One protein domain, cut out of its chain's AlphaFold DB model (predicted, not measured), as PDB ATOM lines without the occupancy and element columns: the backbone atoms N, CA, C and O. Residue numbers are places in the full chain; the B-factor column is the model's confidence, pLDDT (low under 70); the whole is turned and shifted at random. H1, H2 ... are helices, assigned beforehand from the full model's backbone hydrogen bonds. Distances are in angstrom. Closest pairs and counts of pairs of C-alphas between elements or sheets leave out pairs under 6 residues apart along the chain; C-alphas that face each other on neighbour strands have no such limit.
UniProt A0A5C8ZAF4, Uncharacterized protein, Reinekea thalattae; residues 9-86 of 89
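AT A GLANCE: This is residues 9 to 86 of the 89 residues of an uncharacterized protein of Reinekea thalattae (UniProt A0A5C8ZAF4). The longest helix, H3, is crossed steeply by H2, and H1 packs near its last turns, the three centres forming a triangle. A loop with a short antiparallel pairing leads on to small H4, which touches no helix. The 78 printed residues hold four named helices, H1 to H4 in order, and no named strand: all helix, compact, radius of gyration of the C-alphas 12.8 A, flat, 39 by 32 by 15 A.

IN THESE COORDINATES: H3, residues 47 to 64, spans 25.6 A from (-104.916, 173.366, 22.472). H2 is residues 25 to 40, 22.6 A; H1, 9 to 20, 16.5 A; H4, 78 to 85, 11.1 A, ending at (-95.876, 163.290, 48.038).

HOW THE PARTS SIT: H3 touches H2 at a steep tilt of 66 degrees, opposite ways; their closest C-alphas, Leu 53 and Ala 32, are 4.1 A apart. H1 touches H3 with residues 14 to 18 alone, closest C-alphas Leu 14 and Ile 60, 7.0 A. H1, H2 and H3 have every O i to N i+4 pair within hydrogen-bond range; H4 has 1 of 4, and 4 of 5 O i to N i+3 pairs.

THE WHOLE: The printed part has no cut. The link from H3 to H4 is long. Residues 80 to 86 have pLDDT under 70.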
ATOM      1  N   THR A   9     -80.955 156.443  26.695       95.44
ATOM      2  CA  THR A   9     -81.567 155.342  25.943       95.44
ATOM      3  C   THR A   9     -83.083 155.510  25.858       95.44
ATOM      4  O   THR A   9     -83.637 155.432  24.760       95.44
ATOM      5  N   GLU A  10     -83.752 155.823  26.970       96.19
ATOM      6  CA  GLU A  10     -85.204 156.064  27.001       96.19
ATOM      7  C   GLU A  10     -85.581 157.300  26.171       96.19
ATOM      8  O   GLU A  10     -86.513 157.250  25.370       96.19
ATOM      9  N   LYS A  11     -84.801 158.388  26.261       95.75
ATOM     10  CA  LYS A  11     -84.965 159.585  25.415       95.75
ATOM     11  C   LYS A  11     -84.852 159.252  23.929       95.75
ATOM     12  O   LYS A  11     -85.618 159.772  23.113       95.75
ATOM     13  N   ARG A  12     -83.902 158.389  23.555       95.56
ATOM     14  CA  ARG A  12     -83.733 157.937  22.168       95.56
ATOM     15  C   ARG A  12     -84.921 157.093  21.717       95.56
ATOM     16  O   ARG A  12     -85.412 157.309  20.611       95.56
ATOM     17  N   GLN A  13     -85.384 156.169  22.553       96.94
ATOM     18  CA  GLN A  13     -86.522 155.313  22.236       96.94
ATOM     19  C   GLN A  13     -87.808 156.126  22.079       96.94
ATOM     20  O   GLN A  13     -88.471 156.001  21.055       96.94
ATOM     21  N   LEU A  14     -88.078 157.065  22.990       96.88
ATOM     22  CA  LEU A  14     -89.177 158.023  22.862       96.88
ATOM     23  C   LEU A  14     -89.119 158.787  21.531       96.88
ATOM     24  O   LEU A  14     -90.122 158.898  20.827       96.88
ATOM     25  N   ALA A  15     -87.944 159.302  21.155       96.50
ATOM     26  CA  ALA A  15     -87.781 160.030  19.898       96.50
ATOM     27  C   ALA A  15     -88.073 159.157  18.665       96.50
ATOM     28  O   ALA A  15     -88.668 159.639  17.699       96.50
ATOM     29  N   VAL A  16     -87.660 157.885  18.695       97.62
ATOM     30  CA  VAL A  16     -87.940 156.910  17.632       97.62
ATOM     31  C   VAL A  16     -89.435 156.610  17.559       97.62
ATOM     32  O   VAL A  16     -90.009 156.743  16.481       97.62
ATOM     33  N   THR A  17     -90.077 156.311  18.688       98.00
ATOM     34  CA  THR A  17     -91.511 156.000  18.748       98.00
ATOM     35  C   THR A  17     -92.373 157.175  18.288       98.00
ATOM     36  O   THR A  17     -93.293 156.992  17.494       98.00
ATOM     37  N   LEU A  18     -92.053 158.407  18.705       97.31
ATOM     38  CA  LEU A  18     -92.747 159.605  18.220       97.31
ATOM     39  C   LEU A  18     -92.626 159.747  16.697       97.31
ATOM     40  O   LEU A  18     -93.616 160.033  16.027       97.31
ATOM     41  N   ARG A  19     -91.434 159.492  16.143       97.12
ATOM     42  CA  ARG A  19     -91.196 159.538  14.695       97.12
ATOM     43  C   ARG A  19     -91.986 158.467  13.949       97.12
ATOM     44  O   ARG A  19     -92.564 158.773  12.912       97.12
ATOM     45  N   GLU A  20     -92.022 157.240  14.459       97.62
ATOM     46  CA  GLU A  20     -92.797 156.135  13.875       97.62
ATOM     47  C   GLU A  20     -94.301 156.433  13.857       97.62
ATOM     48  O   GLU A  20     -94.996 156.045  12.923       97.62
ATOM     49  N   ARG A  21     -94.785 157.210  14.831       96.69
ATOM     50  CA  ARG A  21     -96.163 157.723  14.893       96.69
ATOM     51  C   ARG A  21     -96.401 158.976  14.042       96.69
ATOM     52  O   ARG A  21     -97.475 159.561  14.106       96.69
ATOM     53  N   GLY A  22     -95.420 159.405  13.246       97.31
ATOM     54  CA  GLY A  22     -95.543 160.557  12.348       97.31
ATOM     55  C   GLY A  22     -95.266 161.916  12.998       97.31
ATOM     56  O   GLY A  22     -95.563 162.948  12.400       97.31
ATOM     57  N   HIS A  23     -94.675 161.952  14.196       96.81
ATOM     58  CA  HIS A  23     -94.371 163.190  14.910       96.81
ATOM     59  C   HIS A  23     -92.873 163.505  14.926       96.81
ATOM     60  O   HIS A  23     -92.021 162.658  15.189       96.81
ATOM     61  N   ILE A  24     -92.526 164.777  14.723       95.06
ATOM     62  CA  ILE A  24     -91.152 165.249  14.926       95.06
ATOM     63  C   ILE A  24     -90.926 165.402  16.431       95.06
ATOM     64  O   ILE A  24     -91.517 166.281  17.057       95.06
ATOM     65  N   ALA A  25     -90.034 164.591  17.004       93.19
ATOM     66  CA  ALA A  25     -89.782 164.572  18.446       93.19
ATOM     67  C   ALA A  25     -89.469 165.966  19.019       93.19
ATOM     68  O   ALA A  25     -90.026 166.355  20.039       93.19
ATOM     69  N   PHE A  26     -88.655 166.773  18.328       93.06
ATOM     70  CA  PHE A  26     -88.382 168.154  18.740       93.06
ATOM     71  C   PHE A  26     -89.658 169.007  18.860       93.06
ATOM     72  O   PHE A  26     -89.805 169.740  19.835       93.06
ATOM     73  N   MET A  27     -90.587 168.893  17.905       95.50
ATOM     74  CA  MET A  27     -91.847 169.644  17.927       95.50
ATOM     75  C   MET A  27     -92.747 169.190  19.071       95.50
ATOM     76  O   MET A  27     -93.283 170.036  19.780       95.50
ATOM     77  N   ALA A  28     -92.847 167.877  19.297       95.38
ATOM     78  CA  ALA A  28     -93.630 167.337  20.403       95.38
ATOM     79  C   ALA A  28     -93.134 167.865  21.754       95.38
ATOM     80  O   ALA A  28     -93.915 168.385  22.547       95.38
ATOM     81  N   ILE A  29     -91.817 167.836  21.977       94.19
ATOM     82  CA  ILE A  29     -91.222 168.339  23.218       94.19
ATOM     83  C   ILE A  29     -91.352 169.857  23.341       94.19
ATOM     84  O   ILE A  29     -91.674 170.349  24.417       94.19
ATOM     85  N   LYS A  30     -91.161 170.614  22.254       94.81
ATOM     86  CA  LYS A  30     -91.336 172.073  22.260       94.81
ATOM     87  C   LYS A  30     -92.751 172.473  22.693       94.81
ATOM     88  O   LYS A  30     -92.897 173.348  23.543       94.81
ATOM     89  N   HIS A  31     -93.771 171.836  22.125       96.56
ATOM     90  CA  HIS A  31     -95.168 172.102  22.462       96.56
ATOM     91  C   HIS A  31     -95.518 171.641  23.885       96.56
ATOM     92  O   HIS A  31     -96.177 172.375  24.620       96.56
ATOM     93  N   ALA A  32     -94.989 170.497  24.329       95.19
ATOM     94  CA  ALA A  32     -95.144 170.048  25.712       95.19
ATOM     95  C   ALA A  32     -94.546 171.059  26.713       95.19
ATOM     96  O   ALA A  32     -95.192 171.416  27.696       95.19
ATOM     97  N   VAL A  33     -93.349 171.600  26.439       94.06
ATOM     98  CA  VAL A  33     -92.730 172.662  27.257       94.06
ATOM     99  C   VAL A  33     -93.587 173.929  27.263       94.06
ATOM    100  O   VAL A  33     -93.772 174.537  28.316       94.06
ATOM    101  N   ALA A  34     -94.123 174.336  26.110       94.31
ATOM    102  CA  ALA A  34     -94.982 175.513  26.016       94.31
ATOM    103  C   ALA A  34     -96.249 175.366  26.876       94.31
ATOM    104  O   ALA A  34     -96.574 176.287  27.630       94.31
ATOM    105  N   ALA A  35     -96.895 174.192  26.864       94.56
ATOM    106  CA  ALA A  35     -98.029 173.905  27.743       94.56
ATOM    107  C   ALA A  35     -97.661 174.051  29.225       94.56
ATOM    108  O   ALA A  35     -98.371 174.720  29.977       94.56
ATOM    109  N   MET A  36     -96.510 173.502  29.626       91.81
ATOM    110  CA  MET A  36     -96.024 173.594  31.006       91.81
ATOM    111  C   MET A  36     -95.748 175.026  31.450       91.81
ATOM    112  O   MET A  36     -96.117 175.424  32.555       91.81
ATOM    113  N   LEU A  37     -95.115 175.822  30.590       92.19
ATOM    114  CA  LEU A  37     -94.831 177.222  30.890       92.19
ATOM    115  C   LEU A  37     -96.115 178.049  31.001       92.19
ATOM    116  O   LEU A  37     -96.202 178.900  31.886       92.19
ATOM    117  N   SER A  38     -97.110 177.790  30.150       92.50
ATOM    118  CA  SER A  38     -98.424 178.436  30.229       92.50
ATOM    119  C   SER A  38     -99.143 178.081  31.530       92.50
ATOM    120  O   SER A  38     -99.592 178.982  32.240       92.50
ATOM    121  N   GLN A  39     -99.142 176.797  31.910       90.12
ATOM    122  CA  GLN A  39     -99.712 176.333  33.175       90.12
ATOM    123  C   GLN A  39     -99.032 176.993  34.383       90.12
ATOM    124  O   GLN A  39     -99.709 177.516  35.266       90.12
ATOM    125  N   LYS A  40     -97.693 177.046  34.403       89.06
ATOM    126  CA  LYS A  40     -96.917 177.664  35.492       89.06
ATOM    127  C   LYS A  40     -97.196 179.161  35.652       89.06
ATOM    128  O   LYS A  40     -97.101 179.691  36.754       89.06
ATOM    129  N   ARG A  41     -97.533 179.847  34.560       91.06
ATOM    130  CA  ARG A  41     -97.883 181.276  34.556       91.06
ATOM    131  C   ARG A  41     -99.354 181.540  34.896       91.06
ATOM    132  O   ARG A  41     -99.740 182.701  34.950       91.06
ATOM    133  N   GLY A  42    -100.167 180.496  35.092       89.38
ATOM    134  CA  GLY A  42    -101.614 180.623  35.294       89.38
ATOM    135  C   GLY A  42    -102.359 181.132  34.055       89.38
ATOM    136  O   GLY A  42    -103.455 181.671  34.179       89.38
ATOM    137  N   GLY A  43    -101.747 181.017  32.873       88.12
ATOM    138  CA  GLY A  43    -102.328 181.459  31.609       88.12
ATOM    139  C   GLY A  43    -103.113 180.349  30.903       88.12
ATOM    140  O   GLY A  43    -102.946 179.169  31.222       88.12
ATOM    141  N   PRO A  44    -103.946 180.704  29.909       92.00
ATOM    142  CA  PRO A  44    -104.601 179.714  29.066       92.00
ATOM    143  C   PRO A  44    -103.556 178.897  28.297       92.00
ATOM    144  O   PRO A  44    -102.583 179.440  27.769       92.00
ATOM    145  N   ILE A  45    -103.765 177.585  28.228       94.62
ATOM    146  CA  ILE A  45    -102.901 176.672  27.479       94.62
ATOM    147  C   ILE A  45    -103.448 176.553  26.054       94.62
ATOM    148  O   ILE A  45    -104.642 176.320  25.869       94.62
ATOM    149  N   ASN A  46    -102.588 176.704  25.043       95.88
ATOM    150  CA  ASN A  46    -102.977 176.474  23.654       95.88
ATOM    151  C   ASN A  46    -103.356 174.996  23.447       95.88
ATOM    152  O   ASN A  46    -102.672 174.099  23.939       95.88
ATOM    153  N   GLU A  47    -104.420 174.729  22.691       96.88
ATOM    154  CA  GLU A  47    -104.916 173.366  22.472       96.88
ATOM    155  C   GLU A  47    -103.874 172.438  21.834       96.88
ATOM    156  O   GLU A  47    -103.778 171.270  22.214       96.88
ATOM    157  N   VAL A  48    -103.057 172.960  20.912       96.56
ATOM    158  CA  VAL A  48    -101.971 172.212  20.266       96.56
ATOM    159  C   VAL A  48    -100.885 171.873  21.281       96.56
ATOM    160  O   VAL A  48    -100.439 170.727  21.341       96.56
ATOM    161  N   ASP A  49    -100.504 172.834  22.125       96.62
ATOM    162  CA  ASP A  49     -99.521 172.616  23.190       96.62
ATOM    163  C   ASP A  49    -100.001 171.522  24.153       96.62
ATOM    164  O   ASP A  49     -99.272 170.574  24.453       96.62
ATOM    165  N   GLN A  50    -101.267 171.602  24.576       96.56
ATOM    166  CA  GLN A  50    -101.879 170.611  25.456       96.56
ATOM    167  C   GLN A  50    -101.977 169.227  24.796       96.56
ATOM    168  O   GLN A  50    -101.796 168.206  25.465       96.56
ATOM    169  N   ALA A  51    -102.275 169.164  23.497       97.44
ATOM    170  CA  ALA A  51    -102.347 167.905  22.764       97.44
ATOM    171  C   ALA A  51    -100.983 167.210  22.697       97.44
ATOM    172  O   ALA A  51    -100.902 166.008  22.947       97.44
ATOM    173  N   TYR A  52     -99.914 167.961  22.436       97.12
ATOM    174  CA  TYR A  52     -98.557 167.418  22.429       97.12
ATOM    175  C   TYR A  52     -98.049 167.058  23.823       97.12
ATOM    176  O   TYR A  52     -97.335 166.067  23.952       97.12
ATOM    177  N   LEU A  53     -98.452 167.791  24.864       96.12
ATOM    178  CA  LEU A  53     -98.175 167.390  26.243       96.12
ATOM    179  C   LEU A  53     -98.777 166.011  26.545       96.12
ATOM    180  O   LEU A  53     -98.056 165.118  26.972       96.12
ATOM    181  N   ARG A  54    -100.059 165.798  26.214       96.94
ATOM    182  CA  ARG A  54    -100.715 164.486  26.368       96.94
ATOM    183  C   ARG A  54    -100.081 163.398  25.508       96.94
ATOM    184  O   ARG A  54     -99.963 162.266  25.954       96.94
ATOM    185  N   LEU A  55     -99.680 163.720  24.276       97.62
ATOM    186  CA  LEU A  55     -98.997 162.761  23.406       97.62
ATOM    187  C   LEU A  55     -97.704 162.257  24.055       97.62
ATOM    188  O   LEU A  55     -97.442 161.055  24.039       97.62
ATOM    189  N   VAL A  56     -96.901 163.168  24.607       96.56
ATOM    190  CA  VAL A  56     -95.648 162.826  25.286       96.56
ATOM    191  C   VAL A  56     -95.932 162.029  26.558       96.56
ATOM    192  O   VAL A  56     -95.331 160.969  26.717       96.56
ATOM    193  N   ASP A  57     -96.881 162.481  27.386       96.75
ATOM    194  CA  ASP A  57     -97.309 161.784  28.608       96.75
ATOM    195  C   ASP A  57     -97.698 160.330  28.307       96.75
ATOM    196  O   ASP A  57     -97.086 159.401  28.828       96.75
ATOM    197  N   ASN A  58     -98.643 160.133  27.385       97.88
ATOM    198  CA  ASN A  58     -99.154 158.811  27.033       97.88
ATOM    199  C   ASN A  58     -98.072 157.918  26.417       97.88
ATOM    200  O   ASN A  58     -98.047 156.719  26.664       97.88
ATOM    201  N   THR A  59     -97.174 158.482  25.601       97.69
ATOM    202  CA  THR A  59     -96.106 157.690  24.970       97.69
ATOM    203  C   THR A  59     -95.075 157.237  26.005       97.69
ATOM    204  O   THR A  59     -94.570 156.124  25.913       97.69
ATOM    205  N   ILE A  60     -94.759 158.072  26.997       96.81
ATOM    206  CA  ILE A  60     -93.843 157.710  28.086       96.81
ATOM    207  C   ILE A  60     -94.485 156.681  29.026       96.81
ATOM    208  O   ILE A  60     -93.824 155.711  29.397       96.81
ATOM    209  N   GLU A  61     -95.764 156.853  29.363       97.00
ATOM    210  CA  GLU A  61     -96.523 155.881  30.157       97.00
ATOM    211  C   GLU A  61     -96.595 154.521  29.446       97.00
ATOM    212  O   GLU A  61     -96.336 153.490  30.055       97.00
ATOM    213  N   GLU A  62     -96.855 154.508  28.139       97.38
ATOM    214  CA  GLU A  62     -96.904 153.276  27.347       97.38
ATOM    215  C   GLU A  62     -95.544 152.568  27.260       97.38
ATOM    216  O   GLU A  62     -95.476 151.346  27.366       97.38
ATOM    217  N   LEU A  63     -94.457 153.320  27.053       96.88
ATOM    218  CA  LEU A  63     -93.125 152.740  26.870       96.88
ATOM    219  C   LEU A  63     -92.496 152.263  28.182       96.88
ATOM    220  O   LEU A  63     -91.790 151.253  28.182       96.88
ATOM    221  N   PHE A  64     -92.696 153.005  29.271       95.88
ATOM    222  CA  PHE A  64     -91.911 152.844  30.500       95.88
ATOM    223  C   PHE A  64     -92.771 152.726  31.766       95.88
ATOM    224  O   PHE A  64     -92.242 152.462  32.842       95.88
ATOM    225  N   GLY A  65     -94.088 152.935  31.671       95.50
ATOM    226  CA  GLY A  65     -94.983 152.990  32.829       95.50
ATOM    227  C   GLY A  65     -94.775 154.226  33.708       95.50
ATOM    228  O   GLY A  65     -95.264 154.258  34.835       95.50
ATOM    229  N   TYR A  66     -94.018 155.224  33.243       96.12
ATOM    230  CA  TYR A  66     -93.707 156.415  34.030       96.12
ATOM    231  C   TYR A  66     -94.812 157.456  33.935       96.12
ATOM    232  O   TYR A  66     -95.464 157.612  32.904       96.12
ATOM    233  N   GLN A  67     -94.952 158.233  35.002       94.62
ATOM    234  CA  GLN A  67     -95.903 159.330  35.080       94.62
ATOM    235  C   GLN A  67     -95.178 160.655  35.269       94.62
ATOM    236  O   GLN A  67     -94.111 160.729  35.887       94.62
ATOM    237  N   ARG A  68     -95.766 161.711  34.708       93.00
ATOM    238  CA  ARG A  68     -95.230 163.062  34.817       93.00
ATOM    239  C   ARG A  68     -95.453 163.622  36.218       93.00
ATOM    240  O   ARG A  68     -96.573 163.629  36.728       93.00
ATOM    241  N   GLN A  69     -94.408 164.194  36.800       88.50
ATOM    242  CA  GLN A  69     -94.516 164.995  38.008       88.50
ATOM    243  C   GLN A  69     -95.232 166.317  37.706       88.50
ATOM    244  O   GLN A  69     -94.971 166.994  36.710       88.50
ATOM    245  N   THR A  70     -96.154 166.711  38.584       78.94
ATOM    246  CA  THR A  70     -96.936 167.938  38.389       78.94
ATOM    247  C   THR A  70     -96.025 169.162  38.297       78.94
ATOM    248  O   THR A  70     -95.170 169.375  39.149       78.94
ATOM    249  N   GLY A  71     -96.243 169.996  37.279       77.31
ATOM    250  CA  GLY A  71     -95.527 171.264  37.116       77.31
ATOM    251  C   GLY A  71     -94.190 171.176  36.375       77.31
ATOM    252  O   GLY A  71     -93.661 172.226  36.012       77.31
ATOM    253  N   GLU A  72     -93.695 169.976  36.048       84.00
ATOM    254  CA  GLU A  72     -92.437 169.782  35.311       84.00
ATOM    255  C   GLU A  72     -92.566 168.734  34.189       84.00
ATOM    256  O   GLU A  72     -93.502 167.943  34.172       84.00
ATOM    257  N   LEU A  73     -91.635 168.722  33.223       89.38
ATOM    258  CA  LEU A  73     -91.449 167.589  32.296       89.38
ATOM    259  C   LEU A  73     -90.463 166.588  32.903       89.38
ATOM    260  O   LEU A  73     -89.423 166.278  32.318       89.38
ATOM    261  N   TYR A  74     -90.788 166.139  34.107       92.38
ATOM    262  CA  TYR A  74     -90.035 165.143  34.848       92.38
ATOM    263  C   TYR A  74     -90.878 163.875  34.939       92.38
ATOM    264  O   TYR A  74     -92.040 163.959  35.335       92.38
ATOM    265  N   TYR A  75     -90.320 162.722  34.578       94.25
ATOM    266  CA  TYR A  75     -91.040 161.447  34.564       94.25
ATOM    267  C   TYR A  75     -90.335 160.425  35.440       94.25
ATOM    268  O   TYR A  75     -89.117 160.306  35.407       94.25
ATOM    269  N   MET A  76     -91.109 159.676  36.212       92.88
ATOM    270  CA  MET A  76     -90.590 158.627  37.086       92.88
ATOM    271  C   MET A  76     -91.611 157.505  37.231       92.88
ATOM    272  O   MET A  76     -92.793 157.679  36.926       92.88
ATOM    273  N   ALA A  77     -91.154 156.353  37.718       89.62
ATOM    274  CA  ALA A  77     -92.044 155.254  38.057       89.62
ATOM    275  C   ALA A  77     -93.054 155.688  39.146       89.62
ATOM    276  O   ALA A  77     -92.667 156.412  40.070       89.62
ATOM    277  N   PRO A  78     -94.312 155.210  39.109       81.56
ATOM    278  CA  PRO A  78     -95.353 155.598  40.067       81.56
ATOM    279  C   PRO A  78     -94.957 155.363  41.534       81.56
ATOM    280  O   PRO A  78     -95.311 156.139  42.423       81.56
ATOM    281  N   GLU A  79     -94.161 154.321  41.789       76.50
ATOM    282  CA  GLU A  79     -93.630 153.985  43.116       76.50
ATOM    283  C   GLU A  79     -92.718 155.086  43.685       76.50
ATOM    284  O   GLU A  79     -92.679 155.314  44.894       76.50
ATOM    285  N   GLN A  80     -92.023 155.817  42.812       68.88
ATOM    286  CA  GLN A  80     -91.150 156.933  43.181       68.88
ATOM    287  C   GLN A  80     -91.946 158.233  43.351       68.88
ATOM    288  O   GLN A  80     -91.608 159.057  44.204       68.88
ATOM    289  N   THR A  81     -93.052 158.383  42.611       58.94
ATOM    290  CA  THR A  81     -93.972 159.526  42.720       58.94
ATOM    291  C   THR A  81     -94.697 159.552  44.070       58.94
ATOM    292  O   THR A  81     -94.874 160.618  44.660       58.94
ATOM    293  N   ALA A  82     -95.068 158.386  44.612       56.97
ATOM    294  CA  ALA A  82     -95.707 158.283  45.928       56.97
ATOM    295  C   ALA A  82     -94.775 158.706  47.080       56.97
ATOM    296  O   ALA A  82     -95.222 159.329  48.044       56.97
ATOM    297  N   ALA A  83     -93.471 158.435  46.965       55.84
ATOM    298  CA  ALA A  83     -92.483 158.796  47.980       55.84
ATOM    299  C   ALA A  83     -92.215 160.311  48.057       55.84
ATOM    300  O   ALA A  83     -91.848 160.821  49.117       55.84
ATOM    301  N   THR A  84     -92.431 161.052  46.964       55.34
ATOM    302  CA  THR A  84     -92.243 162.514  46.919       55.34
ATOM    303  C   THR A  84     -93.459 163.298  47.437       55.34
ATOM    304  O   THR A  84     -93.324 164.473  47.770       55.34
ATOM    305  N   GLY A  85     -94.634 162.663  47.559       48.94
ATOM    306  CA  GLY A  85     -95.876 163.290  48.038       48.94
ATOM    307  C   GLY A  85     -96.083 163.293  49.562       48.94
ATOM    308  O   GLY A  85     -96.931 164.028  50.058       48.94
ATOM    309  N   THR A  86     -95.315 162.510  50.326       44.09
ATOM    310  CA  THR A  86     -95.460 162.368  51.795       44.09
ATOM    311  C   THR A  86     -94.478 163.208  52.624       44.09
ATOM    312  O   THR A  86     -94.357 163.014  53.832       44.09
TER     313      THR A  86